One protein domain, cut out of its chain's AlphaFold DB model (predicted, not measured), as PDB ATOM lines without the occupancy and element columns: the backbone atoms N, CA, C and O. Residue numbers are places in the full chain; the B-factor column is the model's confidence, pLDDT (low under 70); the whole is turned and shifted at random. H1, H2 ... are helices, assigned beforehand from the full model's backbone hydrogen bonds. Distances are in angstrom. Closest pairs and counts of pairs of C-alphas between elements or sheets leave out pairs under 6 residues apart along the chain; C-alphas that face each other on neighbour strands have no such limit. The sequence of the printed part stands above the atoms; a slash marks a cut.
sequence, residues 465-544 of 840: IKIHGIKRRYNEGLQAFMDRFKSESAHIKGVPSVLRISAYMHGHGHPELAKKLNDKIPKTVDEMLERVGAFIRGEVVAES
ATOM      1  N   ILE A 465      -4.461  47.452  27.105       64.50
ATOM      2  CA  ILE A 465      -3.928  46.158  26.657       64.50
ATOM      3  C   ILE A 465      -2.419  46.245  26.357       64.50
ATOM      4  O   ILE A 465      -1.685  45.277  26.573       64.50
ATOM      5  N   LYS A 466      -1.904  47.417  25.952       67.88
ATOM      6  CA  LYS A 466      -0.483  47.643  25.620       67.88
ATOM      7  C   LYS A 466       0.478  47.334  26.768       67.88
ATOM      8  O   LYS A 466       1.632  47.010  26.497       67.88
ATOM      9  N   ILE A 467       0.026  47.353  28.025       77.69
ATOM     10  CA  ILE A 467       0.864  46.958  29.166       77.69
ATOM     11  C   ILE A 467       1.231  45.459  29.140       77.69
ATOM     12  O   ILE A 467       2.340  45.099  29.525       77.69
ATOM     13  N   HIS A 468       0.391  44.594  28.554       74.75
ATOM     14  CA  HIS A 468       0.713  43.177  28.306       74.75
ATOM     15  C   HIS A 468       1.756  42.968  27.186       74.75
ATOM     16  O   HIS A 468       2.216  41.843  26.962       74.75
ATOM     17  N   GLY A 469       2.159  44.038  26.489       76.56
ATOM     18  CA  GLY A 469       3.321  44.048  25.601       76.56
ATOM     19  C   GLY A 469       4.662  44.068  26.347       76.56
ATOM     20  O   GLY A 469       5.676  43.664  25.776       76.56
ATOM     21  N   ILE A 470       4.684  44.480  27.622       81.94
ATOM     22  CA  ILE A 470       5.907  44.584  28.430       81.94
ATOM     23  C   ILE A 470       6.302  43.192  28.947       81.94
ATOM     24  O   ILE A 470       5.933  42.775  30.044       81.94
ATOM     25  N   LYS A 471       7.067  42.455  28.136       83.00
ATOM     26  CA  LYS A 471       7.571  41.111  28.466       83.00
ATOM     27  C   LYS A 471       9.077  41.113  28.718       83.00
ATOM     28  O   LYS A 471       9.798  41.971  28.193       83.00
ATOM     29  N   ARG A 472       9.545  40.150  29.516       83.31
ATOM     30  CA  ARG A 472      10.966  39.912  29.795       83.31
ATOM     31  C   ARG A 472      11.699  39.481  28.524       83.31
ATOM     32  O   ARG A 472      11.207  38.642  27.770       83.31
ATOM     33  N   ARG A 473      12.868  40.067  28.263       83.69
ATOM     34  CA  ARG A 473      13.717  39.751  27.100       83.69
ATOM     35  C   ARG A 473      14.597  38.531  27.401       83.69
ATOM     36  O   ARG A 473      14.914  38.256  28.553       83.69
ATOM     37  N   TYR A 474      15.028  37.817  26.360       58.56
ATOM     38  CA  TYR A 474      15.746  36.536  26.487       58.56
ATOM     39  C   TYR A 474      17.049  36.615  27.317       58.56
ATOM     40  O   TYR A 474      17.340  35.693  28.068       58.56
ATOM     41  N   ASN A 475      17.775  37.742  27.254       71.56
ATOM     42  CA  ASN A 475      19.012  37.991  28.016       71.56
ATOM     43  C   ASN A 475      18.810  38.958  29.208       71.56
ATOM     44  O   ASN A 475      19.745  39.643  29.615       71.56
ATOM     45  N   GLU A 476      17.590  39.102  29.731       77.44
ATOM     46  CA  GLU A 476      17.269  40.085  30.775       77.44
ATOM     47  C   GLU A 476      17.149  39.425  32.156       77.44
ATOM     48  O   GLU A 476      16.382  38.477  32.344       77.44
ATOM     49  N   GLY A 477      17.891  39.933  33.144       78.31
ATOM     50  CA  GLY A 477      17.758  39.523  34.547       78.31
ATOM     51  C   GLY A 477      16.407  39.934  35.144       78.31
ATOM     52  O   GLY A 477      15.804  40.915  34.709       78.31
ATOM     53  N   LEU A 478      15.921  39.206  36.152       81.00
ATOM     54  CA  LEU A 478      14.595  39.448  36.741       81.00
ATOM     55  C   LEU A 478      14.480  40.848  37.385       81.00
ATOM     56  O   LEU A 478      13.457  41.511  37.222       81.00
ATOM     57  N   GLN A 479      15.561  41.333  38.009       80.69
ATOM     58  CA  GLN A 479      15.692  42.710  38.506       80.69
ATOM     59  C   GLN A 479      15.593  43.747  37.374       80.69
ATOM     60  O   GLN A 479      14.762  44.650  37.436       80.69
ATOM     61  N   ALA A 480      16.381  43.583  36.305       81.56
ATOM     62  CA  ALA A 480      16.373  44.492  35.157       81.56
ATOM     63  C   ALA A 480      14.993  44.546  34.477       81.56
ATOM     64  O   ALA A 480      14.519  45.627  34.128       81.56
ATOM     65  N   PHE A 481      14.305  43.401  34.368       87.56
ATOM     66  CA  PHE A 481      12.921  43.361  33.900       87.56
ATOM     67  C   PHE A 481      11.967  44.100  34.846       87.56
ATOM     68  O   PHE A 481      11.132  44.863  34.370       87.56
ATOM     69  N   MET A 482      12.077  43.903  36.165       85.50
ATOM     70  CA  MET A 482      11.237  44.604  37.140       85.50
ATOM     71  C   MET A 482      11.392  46.125  37.026       85.50
ATOM     72  O   MET A 482      10.390  46.834  36.954       85.50
ATOM     73  N   ASP A 483      12.620  46.640  36.977       83.69
ATOM     74  CA  ASP A 483      12.854  48.086  36.945       83.69
ATOM     75  C   ASP A 483      12.491  48.704  35.585       83.69
ATOM     76  O   ASP A 483      11.897  49.786  35.529       83.69
ATOM     77  N   ARG A 484      12.702  47.968  34.483       88.44
ATOM     78  CA  ARG A 484      12.163  48.350  33.172       88.44
ATOM     79  C   ARG A 484      10.634  48.326  33.148       88.44
ATOM     80  O   ARG A 484      10.040  49.238  32.584       88.44
ATOM     81  N   PHE A 485       9.984  47.350  33.786       87.75
ATOM     82  CA  PHE A 485       8.522  47.282  33.875       87.75
ATOM     83  C   PHE A 485       7.951  48.443  34.698       87.75
ATOM     84  O   PHE A 485       6.974  49.056  34.266       87.75
ATOM     85  N   LYS A 486       8.568  48.807  35.834       84.75
ATOM     86  CA  LYS A 486       8.205  50.015  36.605       84.75
ATOM     87  C   LYS A 486       8.226  51.254  35.705       84.75
ATOM     88  O   LYS A 486       7.227  51.964  35.622       84.75
ATOM     89  N   SER A 487       9.327  51.465  34.981       81.12
ATOM     90  CA  SER A 487       9.487  52.610  34.076       81.12
ATOM     91  C   SER A 487       8.491  52.585  32.908       81.12
ATOM     92  O   SER A 487       7.717  53.527  32.735       81.12
ATOM     93  N   GLU A 488       8.435  51.501  32.128       82.19
ATOM     94  CA  GLU A 488       7.561  51.403  30.950       82.19
ATOM     95  C   GLU A 488       6.066  51.488  31.321       82.19
ATOM     96  O   GLU A 488       5.307  52.139  30.603       82.19
ATOM     97  N   SER A 489       5.635  50.917  32.456       80.44
ATOM     98  CA  SER A 489       4.233  50.986  32.908       80.44
ATOM     99  C   SER A 489       3.850  52.330  33.546       80.44
ATOM    100  O   SER A 489       2.696  52.751  33.427       80.44
ATOM    101  N   ALA A 490       4.787  53.063  34.162       74.00
ATOM    102  CA  ALA A 490       4.547  54.432  34.629       74.00
ATOM    103  C   ALA A 490       4.174  55.379  33.470       74.00
ATOM    104  O   ALA A 490       3.284  56.216  33.611       74.00
ATOM    105  N   HIS A 491       4.751  55.164  32.282       71.06
ATOM    106  CA  HIS A 491       4.457  55.909  31.049       71.06
ATOM    107  C   HIS A 491       3.122  55.524  30.358       71.06
ATOM    108  O   HIS A 491       2.879  55.920  29.205       71.06
ATOM    109  N   ILE A 492       2.256  54.754  31.033       75.56
ATOM    110  CA  ILE A 492       0.901  54.392  30.586       75.56
ATOM    111  C   ILE A 492      -0.122  54.889  31.628       75.56
ATOM    112  O   ILE A 492      -0.478  54.187  32.583       75.56
ATOM    113  N   LYS A 493      -0.581  56.137  31.454       59.53
ATOM    114  CA  LYS A 493      -1.639  56.748  32.277       59.53
ATOM    115  C   LYS A 493      -2.965  55.980  32.127       59.53
ATOM    116  O   LYS A 493      -3.249  55.446  31.060       59.53
ATOM    117  N   GLY A 494      -3.772  55.950  33.191       65.56
ATOM    118  CA  GLY A 494      -5.138  55.401  33.175       65.56
ATOM    119  C   GLY A 494      -5.277  53.875  33.297       65.56
ATOM    120  O   GLY A 494      -6.392  53.377  33.207       65.56
ATOM    121  N   VAL A 495      -4.194  53.115  33.509       74.19
ATOM    122  CA  VAL A 495      -4.260  51.642  33.653       74.19
ATOM    123  C   VAL A 495      -4.534  51.230  35.110       74.19
ATOM    124  O   VAL A 495      -3.661  51.480  35.949       74.19
ATOM    125  N   PRO A 496      -5.653  50.539  35.418       73.75
ATOM    126  CA  PRO A 496      -5.955  50.029  36.757       73.75
ATOM    127  C   PRO A 496      -4.888  49.073  37.306       73.75
ATOM    128  O   PRO A 496      -4.329  48.257  36.567       73.75
ATOM    129  N   SER A 497      -4.669  49.103  38.624       72.75
ATOM    130  CA  SER A 497      -3.673  48.274  39.325       72.75
ATOM    131  C   SER A 497      -3.778  46.782  38.998       72.75
ATOM    132  O   SER A 497      -2.758  46.136  38.778       72.75
ATOM    133  N   VAL A 498      -4.997  46.246  38.866       74.44
ATOM    134  CA  VAL A 498      -5.243  44.832  38.522       74.44
ATOM    135  C   VAL A 498      -4.678  44.465  37.141       74.44
ATOM    136  O   VAL A 498      -4.080  43.401  36.993       74.44
ATOM    137  N   LEU A 499      -4.778  45.353  36.141       78.38
ATOM    138  CA  LEU A 499      -4.169  45.126  34.823       78.38
ATOM    139  C   LEU A 499      -2.642  45.269  34.868       78.38
ATOM    140  O   LEU A 499      -1.945  44.505  34.204       78.38
ATOM    141  N   ARG A 500      -2.102  46.173  35.699       82.44
ATOM    142  CA  ARG A 500      -0.647  46.274  35.933       82.44
ATOM    143  C   ARG A 500      -0.087  44.987  36.554       82.44
ATOM    144  O   ARG A 500       0.929  44.478  36.085       82.44
ATOM    145  N   ILE A 501      -0.777  44.425  37.547       82.50
ATOM    146  CA  ILE A 501      -0.420  43.151  38.193       82.50
ATOM    147  C   ILE A 501      -0.548  41.990  37.195       82.50
ATOM    148  O   ILE A 501       0.402  41.229  37.019       82.50
ATOM    149  N   SER A 502      -1.669  41.895  36.473       81.31
ATOM    150  CA  SER A 502      -1.890  40.853  35.462       81.31
ATOM    151  C   SER A 502      -0.839  40.883  34.345       81.31
ATOM    152  O   SER A 502      -0.307  39.838  33.966       81.31
ATOM    153  N   ALA A 503      -0.466  42.063  33.845       83.69
ATOM    154  CA  ALA A 503       0.580  42.187  32.834       83.69
ATOM    155  C   ALA A 503       1.966  41.786  33.351       83.69
ATOM    156  O   ALA A 503       2.693  41.111  32.623       83.69
ATOM    157  N   TYR A 504       2.313  42.107  34.605       85.88
ATOM    158  CA  TYR A 504       3.562  41.621  35.198       85.88
ATOM    159  C   TYR A 504       3.576  40.088  35.298       85.88
ATOM    160  O   TYR A 504       4.515  39.451  34.815       85.88
ATOM    161  N   MET A 505       2.498  39.492  35.827       79.94
ATOM    162  CA  MET A 505       2.321  38.036  35.972       79.94
ATOM    163  C   MET A 505       2.444  37.273  34.644       79.94
ATOM    164  O   MET A 505       3.006  36.182  34.603       79.94
ATOM    165  N   HIS A 506       1.987  37.857  33.533       78.69
ATOM    166  CA  HIS A 506       2.134  37.267  32.196       78.69
ATOM    167  C   HIS A 506       3.439  37.667  31.474       78.69
ATOM    168  O   HIS A 506       3.753  37.106  30.420       78.69
ATOM    169  N   GLY A 507       4.191  38.640  32.001       79.38
ATOM    170  CA  GLY A 507       5.383  39.216  31.373       79.38
ATOM    171  C   GLY A 507       6.721  38.708  31.920       79.38
ATOM    172  O   GLY A 507       7.685  38.635  31.158       79.38
ATOM    173  N   HIS A 508       6.795  38.340  33.206       81.81
ATOM    174  CA  HIS A 508       8.064  38.030  33.890       81.81
ATOM    175  C   HIS A 508       8.650  36.636  33.590       81.81
ATOM    176  O   HIS A 508       9.861  36.436  33.711       81.81
ATOM    177  N   GLY A 509       7.805  35.670  33.211       75.62
ATOM    178  CA  GLY A 509       8.207  34.348  32.718       75.62
ATOM    179  C   GLY A 509       8.932  33.425  33.710       75.62
ATOM    180  O   GLY A 509       9.505  32.433  33.266       75.62
ATOM    181  N   HIS A 510       8.945  33.719  35.018       78.94
ATOM    182  CA  HIS A 510       9.699  32.925  36.000       78.94
ATOM    183  C   HIS A 510       8.801  31.944  36.783       78.94
ATOM    184  O   HIS A 510       7.932  32.399  37.529       78.94
ATOM    185  N   PRO A 511       8.980  30.611  36.662       71.50
ATOM    186  CA  PRO A 511       7.982  29.638  37.116       71.50
ATOM    187  C   PRO A 511       7.797  29.581  38.639       71.50
ATOM    188  O   PRO A 511       6.697  29.287  39.103       71.50
ATOM    189  N   GLU A 512       8.830  29.871  39.430       73.44
ATOM    190  CA  GLU A 512       8.730  29.820  40.896       73.44
ATOM    191  C   GLU A 512       8.130  31.088  41.498       73.44
ATOM    192  O   GLU A 512       7.285  31.021  42.392       73.44
ATOM    193  N   LEU A 513       8.505  32.248  40.955       80.44
ATOM    194  CA  LEU A 513       7.881  33.521  41.303       80.44
ATOM    195  C   LEU A 513       6.393  33.517  40.917       80.44
ATOM    196  O   LEU A 513       5.568  34.015  41.676       80.44
ATOM    197  N   ALA A 514       6.034  32.887  39.792       78.50
ATOM    198  CA  ALA A 514       4.641  32.739  39.376       78.50
ATOM    199  C   ALA A 514       3.819  31.923  40.391       78.50
ATOM    200  O   ALA A 514       2.681  32.285  40.669       78.50
ATOM    201  N   LYS A 515       4.393  30.872  41.003       76.44
ATOM    202  CA  LYS A 515       3.755  30.160  42.129       76.44
ATOM    203  C   LYS A 515       3.596  31.081  43.340       76.44
ATOM    204  O   LYS A 515       2.469  31.368  43.723       76.44
ATOM    205  N   LYS A 516       4.698  31.653  43.846       75.44
ATOM    206  CA  LYS A 516       4.709  32.514  45.049       75.44
ATOM    207  C   LYS A 516       3.789  33.745  44.950       75.44
ATOM    208  O   LYS A 516       3.311  34.232  45.974       75.44
ATOM    209  N   LEU A 517       3.537  34.260  43.743       78.94
ATOM    210  CA  LEU A 517       2.570  35.339  43.504       78.94
ATOM    211  C   LEU A 517       1.127  34.834  43.312       78.94
ATOM    212  O   LEU A 517       0.204  35.555  43.678       78.94
ATOM    213  N   ASN A 518       0.910  33.615  42.809       79.69
ATOM    214  CA  ASN A 518      -0.422  32.999  42.733       79.69
ATOM    215  C   ASN A 518      -0.927  32.513  44.104       79.69
ATOM    216  O   ASN A 518      -2.109  32.673  44.395       79.69
ATOM    217  N   ASP A 519      -0.044  31.981  44.960       76.06
ATOM    218  CA  ASP A 519      -0.385  31.457  46.296       76.06
ATOM    219  C   ASP A 519      -1.061  32.518  47.191       76.06
ATOM    220  O   ASP A 519      -1.881  32.198  48.054       76.06
ATOM    221  N   LYS A 520      -0.736  33.800  46.971       73.50
ATOM    222  CA  LYS A 520      -1.435  34.967  47.530       73.50
ATOM    223  C   LYS A 520      -1.410  36.115  46.519       73.50
ATOM    224  O   LYS A 520      -0.505  36.945  46.597       73.50
ATOM    225  N   ILE A 521      -2.389  36.182  45.617       76.75
ATOM    226  CA  ILE A 521      -2.491  37.237  44.588       76.75
ATOM    227  C   ILE A 521      -2.365  38.638  45.232       76.75
ATOM    228  O   ILE A 521      -3.165  38.954  46.118       76.75
ATOM    229  N   PRO A 522      -1.386  39.476  44.827       79.56
ATOM    230  CA  PRO A 522      -1.256  40.842  45.334       79.56
ATOM    231  C   PRO A 522      -2.463  41.714  44.975       79.56
ATOM    232  O   PRO A 522      -3.023  41.594  43.884       79.56
ATOM    233  N   LYS A 523      -2.835  42.628  45.872       75.75
ATOM    234  CA  LYS A 523      -3.935  43.586  45.683       75.75
ATOM    235  C   LYS A 523      -3.456  44.924  45.121       75.75
ATOM    236  O   LYS A 523      -4.214  45.590  44.414       75.75
ATOM    237  N   THR A 524      -2.211  45.317  45.399       81.81
ATOM    238  CA  THR A 524      -1.594  46.545  44.869       81.81
ATOM    239  C   THR A 524      -0.360  46.243  44.018       81.81
ATOM    240  O   THR A 524       0.210  45.150  44.063       81.81
ATOM    241  N   VAL A 525       0.042  47.219  43.199       80.69
ATOM    242  CA  VAL A 525       1.262  47.114  42.385       80.69
ATOM    243  C   VAL A 525       2.492  47.086  43.291       80.69
ATOM    244  O   VAL A 525       3.412  46.314  43.047       80.69
ATOM    245  N   ASP A 526       2.484  47.865  44.368       80.19
ATOM    246  CA  ASP A 526       3.613  48.001  45.290       80.19
ATOM    247  C   ASP A 526       3.820  46.733  46.129       80.19
ATOM    248  O   ASP A 526       4.949  46.262  46.240       80.19
ATOM    249  N   GLU A 527       2.741  46.093  46.595       82.62
ATOM    250  CA  GLU A 527       2.793  44.774  47.249       82.62
ATOM    251  C   GLU A 527       3.403  43.711  46.316       82.62
ATOM    252  O   GLU A 527       4.215  42.884  46.733       82.62
ATOM    253  N   MET A 528       3.038  43.737  45.029       87.25
ATOM    254  CA  MET A 528       3.614  42.849  44.019       87.25
ATOM    255  C   MET A 528       5.113  43.124  43.823       87.25
ATOM    256  O   MET A 528       5.911  42.189  43.867       87.25
ATOM    257  N   LEU A 529       5.514  44.391  43.681       84.81
ATOM    258  CA  LEU A 529       6.913  44.791  43.497       84.81
ATOM    259  C   LEU A 529       7.785  44.506  44.730       84.81
ATOM    260  O   LEU A 529       8.937  44.098  44.575       84.81
ATOM    261  N   GLU A 530       7.256  44.661  45.944       81.81
ATOM    262  CA  GLU A 530       7.953  44.320  47.187       81.81
ATOM    263  C   GLU A 530       8.241  42.817  47.266       81.81
ATOM    264  O   GLU A 530       9.382  42.415  47.513       81.81
ATOM    265  N   ARG A 531       7.233  41.980  46.984       81.88
ATOM    266  CA  ARG A 531       7.359  40.512  46.963       81.88
ATOM    267  C   ARG A 531       8.308  40.024  45.869       81.88
ATOM    268  O   ARG A 531       9.094  39.112  46.115       81.88
ATOM    269  N   VAL A 532       8.277  40.638  44.683       85.00
ATOM    270  CA  VAL A 532       9.243  40.375  43.601       85.00
ATOM    271  C   VAL A 532      10.658  40.750  44.051       85.00
ATOM    272  O   VAL A 532      11.578  39.951  43.899       85.00
ATOM    273  N   GLY A 533      10.837  41.917  44.676       83.12
ATOM    274  CA  GLY A 533      12.123  42.330  45.239       83.12
ATOM    275  C   GLY A 533      12.623  41.395  46.347       83.12
ATOM    276  O   GLY A 533      13.810  41.085  46.394       83.12
ATOM    277  N   ALA A 534      11.736  40.901  47.214       81.50
ATOM    278  CA  ALA A 534      12.070  39.915  48.242       81.50
ATOM    279  C   ALA A 534      12.466  38.557  47.639       81.50
ATOM    280  O   ALA A 534      13.397  37.923  48.126       81.50
ATOM    281  N   PHE A 535      11.808  38.138  46.554       82.81
ATOM    282  CA  PHE A 535      12.164  36.933  45.809       82.81
ATOM    283  C   PHE A 535      13.562  37.041  45.183       82.81
ATOM    284  O   PHE A 535      14.391  36.170  45.425       82.81
ATOM    285  N   ILE A 536      13.864  38.146  44.489       81.88
ATOM    286  CA  ILE A 536      15.186  38.403  43.887       81.88
ATOM    287  C   ILE A 536      16.284  38.455  44.962       81.88
ATOM    288  O   ILE A 536      17.346  37.863  44.790       81.88
ATOM    289  N   ARG A 537      16.031  39.109  46.107       75.88
ATOM    290  CA  ARG A 537      16.968  39.108  47.249       75.88
ATOM    291  C   ARG A 537      17.208  37.701  47.813       75.88
ATOM    292  O   ARG A 537      18.301  37.438  48.298       75.88
ATOM    293  N   GLY A 538      16.219  36.809  47.734       65.06
ATOM    294  CA  GLY A 538      16.371  35.395  48.081       65.06
ATOM    295  C   GLY A 538      17.205  34.608  47.066       65.06
ATOM    296  O   GLY A 538      18.067  33.836  47.471       65.06
ATOM    297  N   GLU A 539      17.000  34.831  45.763       56.50
ATOM    298  CA  GLU A 539      17.774  34.169  44.697       56.50
ATOM    299  C   GLU A 539      19.267  34.515  44.773       56.50
ATOM    300  O   GLU A 539      20.091  33.610  44.747       56.50
ATOM    301  N   VAL A 540      19.631  35.785  44.985       50.19
ATOM    302  CA  VAL A 540      21.046  36.213  45.094       50.19
ATOM    303  C   VAL A 540      21.778  35.550  46.279       50.19
ATOM    304  O   VAL A 540      22.982  35.294  46.208       50.19
ATOM    305  N   VAL A 541      21.058  35.225  47.358       39.94
ATOM    306  CA  VAL A 541      21.594  34.496  48.524       39.94
ATOM    307  C   VAL A 541      21.633  32.975  48.285       39.94
ATOM    308  O   VAL A 541      22.448  32.286  48.888       39.94
ATOM    309  N   ALA A 542      20.805  32.444  47.379       39.97
ATOM    310  CA  ALA A 542      20.814  31.031  46.994       39.97
ATOM    311  C   ALA A 542      21.867  30.716  45.913       39.97
ATOM    312  O   ALA A 542      22.602  29.740  46.046       39.97
ATOM    313  N   GLU A 543      22.019  31.564  44.889       35.91
ATOM    314  CA  GLU A 543      23.046  31.418  43.838       35.91
ATOM    315  C   GLU A 543      24.479  31.501  44.395       35.91
ATOM    316  O   GLU A 543      25.408  30.950  43.808       35.91
ATOM    317  N   SER A 544      24.662  32.150  45.550       33.31
ATOM    318  CA  SER A 544      25.933  32.188  46.285       33.31
ATOM    319  C   SER A 544      26.136  31.012  47.260       33.31
ATOM    320  O   SER A 544      27.210  30.904  47.852       33.31
TER     321      SER A 544
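What this domain is: This is residues 465 to 544 of the 840 residues of the protein "Reverse transcriptase domain-containing protein" of Tanacetum cinerariifolium (UniProt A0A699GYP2). What shape does this model have? A small bundle of three helices, H2, H3 and H5, loosely formed, has H2 and H5 partly side by side in one layer, while H3, with H1 and H4, makes a second layer over them. H1 packs on H3, H4 folds against H5 as a helical hairpin, and the last residues, 538 to 544, stick out. What is it made of? The printed part has 80 residues with five named helices, in the order H1, H2, H3, H4, H5, and no named strand, and its class is all helix. It is compact, with a radius of gyration of the C-alphas of 12.2 A, and spans 41 by 28 by 17 A.

Where its parts are: Where do the first helices lie? H1 is residues 465 to 469, 7.6 A long, with C-alpha 465 at (-3.928, 46.158, 26.657). H2 is residues 478 to 490, 18.2 A long, and H3 is residues 497 to 507, 15.1 A long. Where do the last two lie? H4 is residues 511 to 518, 10.7 A long. H5, the longest, is residues 525 to 543, 26.9 A from C-alpha 525 at (1.262, 47.114, 42.385) to C-alpha 543 at (23.046, 31.418, 43.838).

How they stand to each other: Which helix is the hub? H5 is, touching H2, H3 and H4. With residues 529 to 536 alone it touches residues 478 to 482 of H2, opposite ways at a shallow tilt of 16 degrees, the closest C-alphas being those of Gln 479 and Ile 536, 6.9 A apart. How do H3 and H4 meet H5? Residues 525 to 528 of H5 alone touch H3, the same way at a shallow tilt of 31 degrees, with the closest C-alphas, of Ser 497 and Val 525, 5.9 A apart. Residues 528 to 535 of H5 alone touch H4, its hairpin partner, opposite ways at 36 degrees, only just a steep tilt; the C-alphas of Leu 513 and Phe 535 are closest, at 7.1 A. Where is H1? It touches H3, closest at the C-alphas of His 468 and Ala 503, 4.6 A, and is apart from H4 and H5. What do the backbones show? Every O i to N i+4 pair is within hydrogen-bond range in H2, H3 and H4, against 14 of 15 in H5 and 0 of 1 in H1, where 2 of 2 O i to N i+3 pairs are.

The domain as a whole: How large is it? The two C-alphas farthest apart, those of Gly 494 and Ser 544, are 40.9 A apart. Is it unbroken? The printed part has no cut; the link from H3 to H4 is tight and the other three are short. Where is confidence low? The mean pLDDT of the printed part is 75.8, and 12 residues are under 70: 465 to 466, 474, 493 to 494 and 538 to 544.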